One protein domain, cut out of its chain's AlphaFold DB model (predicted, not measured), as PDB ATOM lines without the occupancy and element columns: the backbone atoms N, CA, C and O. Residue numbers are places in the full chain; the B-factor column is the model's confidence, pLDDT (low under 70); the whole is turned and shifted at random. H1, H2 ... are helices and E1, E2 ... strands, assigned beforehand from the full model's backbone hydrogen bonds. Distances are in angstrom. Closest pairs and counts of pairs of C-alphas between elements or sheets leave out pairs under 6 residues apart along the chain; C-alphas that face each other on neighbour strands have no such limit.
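This is residues 85 to 157 of the 161 residues of the protein "ClpS domain-containing protein" of Chlorella variabilis (UniProt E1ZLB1). A strongly twisted three-stranded sheet has H2 and H3 packed over it in two layers, helices on one face of a sheet, and H1 bridges these two helices. The printed part has 73 residues, E1 H1 H2 E2 H3 E3 in order; the antiparallel sheet runs E2 E1 E3, class mixed. It is compact, radius of gyration of the C-alphas 10.7 A, spanning 27 by 23 by 21 A.

E1, residues 85 to 90, begins at C-alpha (-45.209, -19.847, -55.559). H1, 97 to 108, H2, 112 to 125, 20.0 A long, E2, 127 to 134, 20.1 A, bending by 57 degrees at residue 130, and H3, 135 to 147, follow. E3, 152 to 156, ends at C-alpha (-44.142, -23.849, -53.765).

Within hydrogen-bond range are N 87 and O 131, 3.0 A, across E1 and E2, and N 88 and O 153, 2.8 A, across E1 and E3. H2 is over E2, closest C-alphas Ala 122 and Ala 128, 4.6 A. H3 is over E1, height 8.8 A; E2, H3, E3 form a split strand-helix-strand unit, E1 between its strands, crossover right-handed. H1 only grazes the sheet; it touches H2, closest C-alphas Val 101 and Ala 115, 5.1 A. Every helix O i to N i+4 pair is within range.

The farthest C-alphas, Asp 93 and Pro 134, are 29.4 A apart. The printed part has no cut or long link; no printed residue is under 70.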
ATOM      1  N   TRP A  85     -46.388 -19.964 -56.409       93.75
ATOM      2  CA  TRP A  85     -45.209 -19.847 -55.559       93.75
ATOM      3  C   TRP A  85     -45.382 -18.664 -54.626       93.75
ATOM      4  O   TRP A  85     -45.796 -17.578 -55.034       93.75
ATOM      5  N   ARG A  86     -45.029 -18.858 -53.360       94.88
ATOM      6  CA  ARG A  86     -45.034 -17.794 -52.362       94.88
ATOM      7  C   ARG A  86     -43.632 -17.240 -52.181       94.88
ATOM      8  O   ARG A  86     -42.662 -17.991 -52.061       94.88
ATOM      9  N   VAL A  87     -43.542 -15.917 -52.139       96.69
ATOM     10  CA  VAL A  87     -42.312 -15.199 -51.806       96.69
ATOM     11  C   VAL A  87     -42.377 -14.818 -50.337       96.69
ATOM     12  O   VAL A  87     -43.304 -14.128 -49.908       96.69
ATOM     13  N   LEU A  88     -41.394 -15.271 -49.567       96.94
ATOM     14  CA  LEU A  88     -41.300 -15.017 -48.139       96.94
ATOM     15  C   LEU A  88     -40.184 -14.018 -47.845       96.94
ATOM     16  O   LEU A  88     -39.080 -14.128 -48.379       96.94
ATOM     17  N   LEU A  89     -40.459 -13.075 -46.950       97.31
ATOM     18  CA  LEU A  89     -39.449 -12.265 -46.287       97.31
ATOM     19  C   LEU A  89     -38.906 -13.056 -45.097       97.31
ATOM     20  O   LEU A  89     -39.685 -13.482 -44.249       97.31
ATOM     21  N   LEU A  90     -37.589 -13.227 -45.024       97.12
ATOM     22  CA  LEU A  90     -36.916 -13.816 -43.869       97.12
ATOM     23  C   LEU A  90     -36.412 -12.715 -42.947       97.12
ATOM     24  O   LEU A  90     -35.789 -11.766 -43.423       97.12
ATOM     25  N   ASP A  91     -36.598 -12.880 -41.642       96.25
ATOM     26  CA  ASP A  91     -36.068 -11.932 -40.668       96.25
ATOM     27  C   ASP A  91     -34.531 -11.872 -40.699       96.25
ATOM     28  O   ASP A  91     -33.819 -12.864 -40.918       96.25
ATOM     29  N   SER A  92     -34.003 -10.665 -40.507       94.94
ATOM     30  CA  SER A  92     -32.574 -10.405 -40.392       94.94
ATOM     31  C   SER A  92     -32.331  -9.106 -39.635       94.94
ATOM     32  O   SER A  92     -32.962  -8.095 -39.912       94.94
ATOM     33  N   ASP A  93     -31.318  -9.075 -38.770       94.06
ATOM     34  CA  ASP A  93     -30.954  -7.858 -38.021       94.06
ATOM     35  C   ASP A  93     -30.467  -6.701 -38.902       94.06
ATOM     36  O   ASP A  93     -30.382  -5.558 -38.460       94.06
ATOM     37  N   LYS A  94     -30.141  -6.981 -40.168       93.25
ATOM     38  CA  LYS A  94     -29.779  -5.956 -41.154       93.25
ATOM     39  C   LYS A  94     -31.003  -5.244 -41.736       93.25
ATOM     40  O   LYS A  94     -30.838  -4.255 -42.452       93.25
ATOM     41  N   HIS A  95     -32.210  -5.756 -41.495       94.56
ATOM     42  CA  HIS A  95     -33.439  -5.182 -42.021       94.56
ATOM     43  C   HIS A  95     -33.889  -3.998 -41.176       94.56
ATOM     44  O   HIS A  95     -34.086  -4.094 -39.970       94.56
ATOM     45  N   VAL A  96     -34.071  -2.867 -41.851       96.12
ATOM     46  CA  VAL A  96     -34.667  -1.659 -41.284       96.12
ATOM     47  C   VAL A  96     -36.046  -1.510 -41.906       96.12
ATOM     48  O   VAL A  96     -36.150  -1.530 -43.133       96.12
ATOM     49  N   GLU A  97     -37.074  -1.318 -41.078       95.94
ATOM     50  CA  GLU A  97     -38.481  -1.248 -41.496       95.94
ATOM     51  C   GLU A  97     -38.684  -0.344 -42.717       95.94
ATOM     52  O   GLU A  97     -39.174  -0.797 -43.745       95.94
ATOM     53  N   ALA A  98     -38.196   0.899 -42.657       96.50
ATOM     54  CA  ALA A  98     -38.346   1.866 -43.743       96.50
ATOM     55  C   ALA A  98     -37.791   1.368 -45.091       96.50
ATOM     56  O   ALA A  98     -38.380   1.635 -46.134       96.50
ATOM     57  N   ARG A  99     -36.676   0.621 -45.084       96.12
ATOM     58  CA  ARG A  99     -36.083   0.069 -46.315       96.12
ATOM     59  C   ARG A  99     -36.856  -1.131 -46.839       96.12
ATOM     60  O   ARG A  99     -36.977  -1.279 -48.048       96.12
ATOM     61  N   VAL A 100     -37.344  -1.988 -45.947       96.75
ATOM     62  CA  VAL A 100     -38.133  -3.161 -46.338       96.75
ATOM     63  C   VAL A 100     -39.477  -2.721 -46.908       96.75
ATOM     64  O   VAL A 100     -39.879  -3.210 -47.959       96.75
ATOM     65  N   VAL A 101     -40.129  -1.751 -46.266       97.62
ATOM     66  CA  VAL A 101     -41.402  -1.182 -46.721       97.62
ATOM     67  C   VAL A 101     -41.254  -0.562 -48.110       97.62
ATOM     68  O   VAL A 101     -41.979  -0.950 -49.021       97.62
ATOM     69  N   ASP A 102     -40.260   0.309 -48.309       97.75
ATOM     70  CA  ASP A 102     -39.970   0.911 -49.618       97.75
ATOM     71  C   ASP A 102     -39.648  -0.154 -50.685       97.75
ATOM     72  O   ASP A 102     -40.166  -0.123 -51.805       97.75
ATOM     73  N   ALA A 103     -38.855  -1.171 -50.325       97.12
ATOM     74  CA  ALA A 103     -38.521  -2.260 -51.230       97.12
ATOM     75  C   ALA A 103     -39.760  -3.057 -51.668       97.12
ATOM     76  O   ALA A 103     -39.908  -3.303 -52.863       97.12
ATOM     77  N   ILE A 104     -40.644  -3.430 -50.738       96.81
ATOM     78  CA  ILE A 104     -41.873  -4.180 -51.035       96.81
ATOM     79  C   ILE A 104     -42.815  -3.338 -51.899       96.81
ATOM     80  O   ILE A 104     -43.281  -3.824 -52.931       96.81
ATOM     81  N   MET A 105     -43.043  -2.073 -51.538       97.56
ATOM     82  CA  MET A 105     -43.913  -1.169 -52.296       97.56
ATOM     83  C   MET A 105     -43.428  -1.005 -53.738       97.56
ATOM     84  O   MET A 105     -44.207  -1.150 -54.673       97.56
ATOM     85  N   ALA A 106     -42.131  -0.779 -53.951       97.12
ATOM     86  CA  ALA A 106     -41.615  -0.528 -55.293       97.12
ATOM     87  C   ALA A 106     -41.285  -1.794 -56.114       97.12
ATOM     88  O   ALA A 106     -40.890  -1.646 -57.268       97.12
ATOM     89  N   VAL A 107     -41.363  -3.011 -55.554       96.69
ATOM     90  CA  VAL A 107     -41.241  -4.272 -56.325       96.69
ATOM     91  C   VAL A 107     -42.613  -4.885 -56.593       96.69
ATOM     92  O   VAL A 107     -42.914  -5.241 -57.728       96.69
ATOM     93  N   VAL A 108     -43.424  -5.028 -55.545       94.69
ATOM     94  CA  VAL A 108     -44.710  -5.737 -55.597       94.69
ATOM     95  C   VAL A 108     -45.862  -4.778 -55.905       94.69
ATOM     96  O   VAL A 108     -46.897  -5.213 -56.393       94.69
ATOM     97  N   GLY A 109     -45.695  -3.475 -55.653       95.31
ATOM     98  CA  GLY A 109     -46.783  -2.503 -55.793       95.31
ATOM     99  C   GLY A 109     -47.818  -2.600 -54.670       95.31
ATOM    100  O   GLY A 109     -48.966  -2.228 -54.877       95.31
ATOM    101  N   ALA A 110     -47.438  -3.143 -53.510       94.12
ATOM    102  CA  ALA A 110     -48.336  -3.296 -52.370       94.12
ATOM    103  C   ALA A 110     -48.505  -1.991 -51.578       94.12
ATOM    104  O   ALA A 110     -47.653  -1.101 -51.629       94.12
ATOM    105  N   ASP A 111     -49.572  -1.918 -50.783       97.12
ATOM    106  CA  ASP A 111     -49.816  -0.797 -49.880       97.12
ATOM    107  C   ASP A 111     -48.769  -0.712 -48.765       97.12
ATOM    108  O   ASP A 111     -48.244  -1.718 -48.276       97.12
ATOM    109  N   GLN A 112     -48.532   0.510 -48.284       96.75
ATOM    110  CA  GLN A 112     -47.600   0.755 -47.184       96.75
ATOM    111  C   GLN A 112     -47.997   0.000 -45.907       96.75
ATOM    112  O   GLN A 112     -47.139  -0.595 -45.256       96.75
ATOM    113  N   ALA A 113     -49.291  -0.017 -45.570       97.69
ATOM    114  CA  ALA A 113     -49.796  -0.726 -44.394       97.69
ATOM    115  C   ALA A 113     -49.561  -2.242 -44.497       97.69
ATOM    116  O   ALA A 113     -49.166  -2.880 -43.522       97.69
ATOM    117  N   HIS A 114     -49.735  -2.820 -45.692       97.06
ATOM    118  CA  HIS A 114     -49.442  -4.235 -45.937       97.06
ATOM    119  C   HIS A 114     -47.955  -4.535 -45.743       97.06
ATOM    120  O   HIS A 114     -47.598  -5.466 -45.027       97.06
ATOM    121  N   ALA A 115     -47.076  -3.713 -46.314       97.06
ATOM    122  CA  ALA A 115     -45.634  -3.905 -46.191       97.06
ATOM    123  C   ALA A 115     -45.132  -3.774 -44.737       97.06
ATOM    124  O   ALA A 115     -44.266  -4.542 -44.314       97.06
ATOM    125  N   GLN A 116     -45.704  -2.850 -43.956       97.69
ATOM    126  CA  GLN A 116     -45.426  -2.722 -42.520       97.69
ATOM    127  C   GLN A 116     -45.875  -3.966 -41.748       97.69
ATOM    128  O   GLN A 116     -45.103  -4.524 -40.967       97.69
ATOM    129  N   ASN A 117     -47.085  -4.458 -42.022       97.56
ATOM    130  CA  ASN A 117     -47.587  -5.684 -41.409       97.56
ATOM    131  C   ASN A 117     -46.672  -6.875 -41.716       97.56
ATOM    132  O   ASN A 117     -46.274  -7.584 -40.798       97.56
ATOM    133  N   VAL A 118     -46.257  -7.043 -42.976       97.31
ATOM    134  CA  VAL A 118     -45.315  -8.096 -43.389       97.31
ATOM    135  C   VAL A 118     -43.997  -8.002 -42.617       97.31
ATOM    136  O   VAL A 118     -43.496  -9.024 -42.148       97.31
ATOM    137  N   PHE A 119     -43.446  -6.799 -42.431       97.38
ATOM    138  CA  PHE A 119     -42.222  -6.606 -41.651       97.38
ATOM    139  C   PHE A 119     -42.400  -7.026 -40.182       97.38
ATOM    140  O   PHE A 119     -41.582  -7.778 -39.650       97.38
ATOM    141  N   HIS A 120     -43.484  -6.604 -39.529       97.75
ATOM    142  CA  HIS A 120     -43.751  -6.972 -38.134       97.75
ATOM    143  C   HIS A 120     -44.059  -8.467 -37.961       97.75
ATOM    144  O   HIS A 120     -43.609  -9.093 -36.996       97.75
ATOM    145  N   THR A 121     -44.774  -9.079 -38.908       97.50
ATOM    146  CA  THR A 121     -45.005 -10.529 -38.929       97.50
ATOM    147  C   THR A 121     -43.690 -11.286 -39.106       97.50
ATOM    148  O   THR A 121     -43.426 -12.228 -38.362       97.50
ATOM    149  N   ALA A 122     -42.813 -10.837 -40.008       96.81
ATOM    150  CA  ALA A 122     -41.504 -11.456 -40.186       96.81
ATOM    151  C   ALA A 122     -40.656 -11.338 -38.917       96.81
ATOM    152  O   ALA A 122     -40.041 -12.317 -38.514       96.81
ATOM    153  N   ARG A 123     -40.683 -10.191 -38.224       96.25
ATOM    154  CA  ARG A 123     -39.916  -9.997 -36.983       96.25
ATOM    155  C   ARG A 123     -40.426 -10.836 -35.806       96.25
ATOM    156  O   ARG A 123     -39.652 -11.160 -34.914       96.25
ATOM    157  N   SER A 124     -41.716 -11.171 -35.786       97.12
ATOM    158  CA  SER A 124     -42.331 -11.957 -34.706       97.12
ATOM    159  C   SER A 124     -42.249 -13.469 -34.935       97.12
ATOM    160  O   SER A 124     -41.988 -14.209 -33.991       97.12
ATOM    161  N   ILE A 125     -42.447 -13.929 -36.173       96.31
ATOM    162  CA  ILE A 125     -42.482 -15.358 -36.534       96.31
ATOM    163  C   ILE A 125     -41.124 -15.841 -37.082       96.31
ATOM    164  O   ILE A 125     -40.827 -17.032 -37.065       96.31
ATOM    165  N   GLY A 126     -40.287 -14.923 -37.568       95.69
ATOM    166  CA  GLY A 126     -39.030 -15.194 -38.273       95.69
ATOM    167  C   GLY A 126     -39.167 -15.172 -39.801       95.69
ATOM    168  O   GLY A 126     -38.164 -15.068 -40.511       95.69
ATOM    169  N   GLN A 127     -40.397 -15.232 -40.322       96.31
ATOM    170  CA  GLN A 127     -40.696 -15.079 -41.744       96.31
ATOM    171  C   GLN A 127     -42.135 -14.611 -41.984       96.31
ATOM    172  O   GLN A 127     -43.013 -14.846 -41.156       96.31
ATOM    173  N   ALA A 128     -42.390 -13.982 -43.131       97.25
ATOM    174  CA  ALA A 128     -43.733 -13.584 -43.548       97.25
ATOM    175  C   ALA A 128     -43.924 -13.720 -45.058       97.25
ATOM    176  O   ALA A 128     -42.986 -13.520 -45.827       97.25
ATOM    177  N   ILE A 129     -45.148 -14.029 -45.486       96.12
ATOM    178  CA  ILE A 129     -45.505 -14.102 -46.906       96.12
ATOM    179  C   ILE A 129     -45.730 -12.683 -47.427       96.12
ATOM    180  O   ILE A 129     -46.527 -11.931 -46.870       96.12
ATOM    181  N   ILE A 130     -45.032 -12.326 -48.503       96.31
ATOM    182  CA  ILE A 130     -45.170 -11.026 -49.166       96.31
ATOM    183  C   ILE A 130     -46.304 -11.092 -50.194       96.31
ATOM    184  O   ILE A 130     -47.205 -10.256 -50.185       96.31
ATOM    185  N   THR A 131     -46.228 -12.082 -51.088       95.38
ATOM    186  CA  THR A 131     -47.182 -12.315 -52.177       95.38
ATOM    187  C   THR A 131     -47.099 -13.762 -52.671       95.38
ATOM    188  O   THR A 131     -46.067 -14.424 -52.500       95.38
ATOM    189  N   CYS A 132     -48.174 -14.231 -53.304       94.19
ATOM    190  CA  CYS A 132     -48.230 -15.491 -54.037       94.19
ATOM    191  C   CYS A 132     -48.403 -15.180 -55.525       94.19
ATOM    192  O   CYS A 132     -49.292 -14.421 -55.905       94.19
ATOM    193  N   ALA A 133     -47.550 -15.753 -56.365       92.88
ATOM    194  CA  ALA A 133     -47.527 -15.510 -57.801       92.88
ATOM    195  C   ALA A 133     -47.093 -16.786 -58.541       92.88
ATOM    196  O   ALA A 133     -46.458 -17.651 -57.935       92.88
ATOM    197  N   PRO A 134     -47.399 -16.940 -59.839       92.62
ATOM    198  CA  PRO A 134     -46.812 -18.013 -60.638       92.62
ATOM    199  C   PRO A 134     -45.279 -17.926 -60.636       92.62
ATOM    200  O   PRO A 134     -44.686 -16.882 -60.331       92.62
ATOM    201  N   LYS A 135     -44.633 -19.053 -60.946       91.31
ATOM    202  CA  LYS A 135     -43.200 -19.245 -60.708       91.31
ATOM    203  C   LYS A 135     -42.333 -18.139 -61.318       91.31
ATOM    204  O   LYS A 135     -41.480 -17.605 -60.612       91.31
ATOM    205  N   GLU A 136     -42.569 -17.761 -62.578       93.12
ATOM    206  CA  GLU A 136     -41.755 -16.733 -63.243       93.12
ATOM    207  C   GLU A 136     -41.825 -15.365 -62.546       93.12
ATOM    208  O   GLU A 136     -40.813 -14.677 -62.392       93.12
ATOM    209  N   HIS A 137     -43.006 -14.987 -62.056       93.19
ATOM    210  CA  HIS A 137     -43.213 -13.719 -61.364       93.19
ATOM    211  C   HIS A 137     -42.597 -13.736 -59.963       93.19
ATOM    212  O   HIS A 137     -41.983 -12.756 -59.537       93.19
ATOM    213  N   ALA A 138     -42.711 -14.860 -59.256       95.06
ATOM    214  CA  ALA A 138     -42.113 -15.019 -57.939       95.06
ATOM    215  C   ALA A 138     -40.573 -14.938 -57.991       95.06
ATOM    216  O   ALA A 138     -39.974 -14.258 -57.156       95.06
ATOM    217  N   GLU A 139     -39.936 -15.547 -59.001       95.50
ATOM    218  CA  GLU A 139     -38.483 -15.456 -59.224       95.50
ATOM    219  C   GLU A 139     -38.042 -14.013 -59.489       95.50
ATOM    220  O   GLU A 139     -37.070 -13.533 -58.894       95.50
ATOM    221  N   PHE A 140     -38.801 -13.288 -60.317       96.19
ATOM    222  CA  PHE A 140     -38.545 -11.876 -60.586       96.19
ATOM    223  C   PHE A 140     -38.609 -11.034 -59.304       96.19
ATOM    224  O   PHE A 140     -37.672 -10.291 -59.004       96.19
ATOM    225  N   TYR A 141     -39.668 -11.176 -58.501       97.12
ATOM    226  CA  TYR A 141     -39.801 -10.421 -57.253       97.12
ATOM    227  C   TYR A 141     -38.700 -10.756 -56.248       97.12
ATOM    228  O   TYR A 141     -38.130  -9.845 -55.644       97.12
ATOM    229  N   ALA A 142     -38.359 -12.037 -56.095       96.38
ATOM    230  CA  ALA A 142     -37.292 -12.458 -55.200       96.38
ATOM    231  C   ALA A 142     -35.945 -11.837 -55.601       96.38
ATOM    232  O   ALA A 142     -35.230 -11.297 -54.754       96.38
ATOM    233  N   GLN A 143     -35.623 -11.829 -56.898       97.25
ATOM    234  CA  GLN A 143     -34.393 -11.222 -57.398       97.25
ATOM    235  C   GLN A 143     -34.354  -9.706 -57.153       97.25
ATOM    236  O   GLN A 143     -33.335  -9.181 -56.701       97.25
ATOM    237  N   GLN A 144     -35.460  -8.999 -57.402       97.62
ATOM    238  CA  GLN A 144     -35.551  -7.551 -57.181       97.62
ATOM    239  C   GLN A 144     -35.442  -7.182 -55.694       97.62
ATOM    240  O   GLN A 144     -34.731  -6.244 -55.327       97.62
ATOM    241  N   LEU A 145     -36.093  -7.944 -54.813       96.62
ATOM    242  CA  LEU A 145     -36.001  -7.749 -53.366       96.62
ATOM    243  C   LEU A 145     -34.585  -8.024 -52.849       96.62
ATOM    244  O   LEU A 145     -34.073  -7.269 -52.017       96.62
ATOM    245  N   TRP A 146     -33.920  -9.049 -53.386       95.75
ATOM    246  CA  TRP A 146     -32.535  -9.360 -53.046       95.75
ATOM    247  C   TRP A 146     -31.569  -8.239 -53.444       95.75
ATOM    248  O   TRP A 146     -30.728  -7.836 -52.639       95.75
ATOM    249  N   GLN A 147     -31.737  -7.650 -54.633       96.81
ATOM    250  CA  GLN A 147     -30.940  -6.496 -55.079       96.81
ATOM    251  C   GLN A 147     -31.104  -5.269 -54.171       96.81
ATOM    252  O   GLN A 147     -30.173  -4.481 -54.015       96.81
ATOM    253  N   ARG A 148     -32.266  -5.122 -53.525       95.12
ATOM    254  CA  ARG A 148     -32.535  -4.065 -52.534       95.12
ATOM    255  C   ARG A 148     -32.068  -4.418 -51.116       95.12
ATOM    256  O   ARG A 148     -32.259  -3.629 -50.194       95.12
ATOM    257  N   GLY A 149     -31.425  -5.573 -50.934       94.19
ATOM    258  CA  GLY A 149     -30.863  -6.018 -49.659       94.19
ATOM    259  C   GLY A 149     -31.857  -6.728 -48.737       94.19
ATOM    260  O   GLY A 149     -31.546  -6.942 -47.563       94.19
ATOM    261  N   CYS A 150     -33.036  -7.110 -49.237       95.50
ATOM    262  CA  CYS A 150     -33.970  -7.943 -48.485       95.50
ATOM    263  C   CYS A 150     -33.534  -9.413 -48.554       95.50
ATOM    264  O   CYS A 150     -33.066  -9.900 -49.583       95.50
ATOM    265  N   LYS A 151     -33.691 -10.135 -47.444       96.69
ATOM    266  CA  LYS A 151     -33.432 -11.574 -47.387       96.69
ATOM    267  C   LYS A 151     -34.750 -12.274 -47.681       96.69
ATOM    268  O   LYS A 151     -35.693 -12.130 -46.911       96.69
ATOM    269  N   VAL A 152     -34.817 -12.981 -48.800       97.06
ATOM    270  CA  VAL A 152     -36.055 -13.596 -49.289       97.06
ATOM    271  C   VAL A 152     -35.876 -15.089 -49.515       97.06
ATOM    272  O   VAL A 152     -34.760 -15.552 -49.753       97.06
ATOM    273  N   ASN A 153     -36.978 -15.825 -49.435       96.25
ATOM    274  CA  ASN A 153     -37.063 -17.233 -49.796       96.25
ATOM    275  C   ASN A 153     -38.278 -17.472 -50.700       96.25
ATOM    276  O   ASN A 153     -39.220 -16.680 -50.699       96.25
ATOM    277  N   MET A 154     -38.259 -18.561 -51.462       94.38
ATOM    278  CA  MET A 154     -39.372 -18.973 -52.311       94.38
ATOM    279  C   MET A 154     -39.783 -20.394 -51.974       94.38
ATOM    280  O   MET A 154     -38.941 -21.285 -51.891       94.38
ATOM    281  N   GLU A 155     -41.084 -20.611 -51.838       93.19
ATOM    282  CA  GLU A 155     -41.642 -21.935 -51.591       93.19
ATOM    283  C   GLU A 155     -42.794 -22.212 -52.560       93.19
ATOM    284  O   GLU A 155     -43.550 -21.289 -52.887       93.19
ATOM    285  N   PRO A 156     -42.950 -23.463 -53.027       91.81
ATOM    286  CA  PRO A 156     -44.142 -23.849 -53.765       91.81
ATOM    287  C   PRO A 156     -45.350 -23.768 -52.828       91.81
ATOM    288  O   PRO A 156     -45.303 -24.251 -51.694       91.81
ATOM    289  N   ASP A 157     -46.432 -23.155 -53.297       87.38
ATOM    290  CA  ASP A 157     -47.693 -23.170 -52.574       87.38
ATOM    291  C   ASP A 157     -48.381 -24.516 -52.817       87.38
ATOM    292  O   ASP A 157     -48.803 -24.835 -53.927       87.38
TER     293      ASP A 157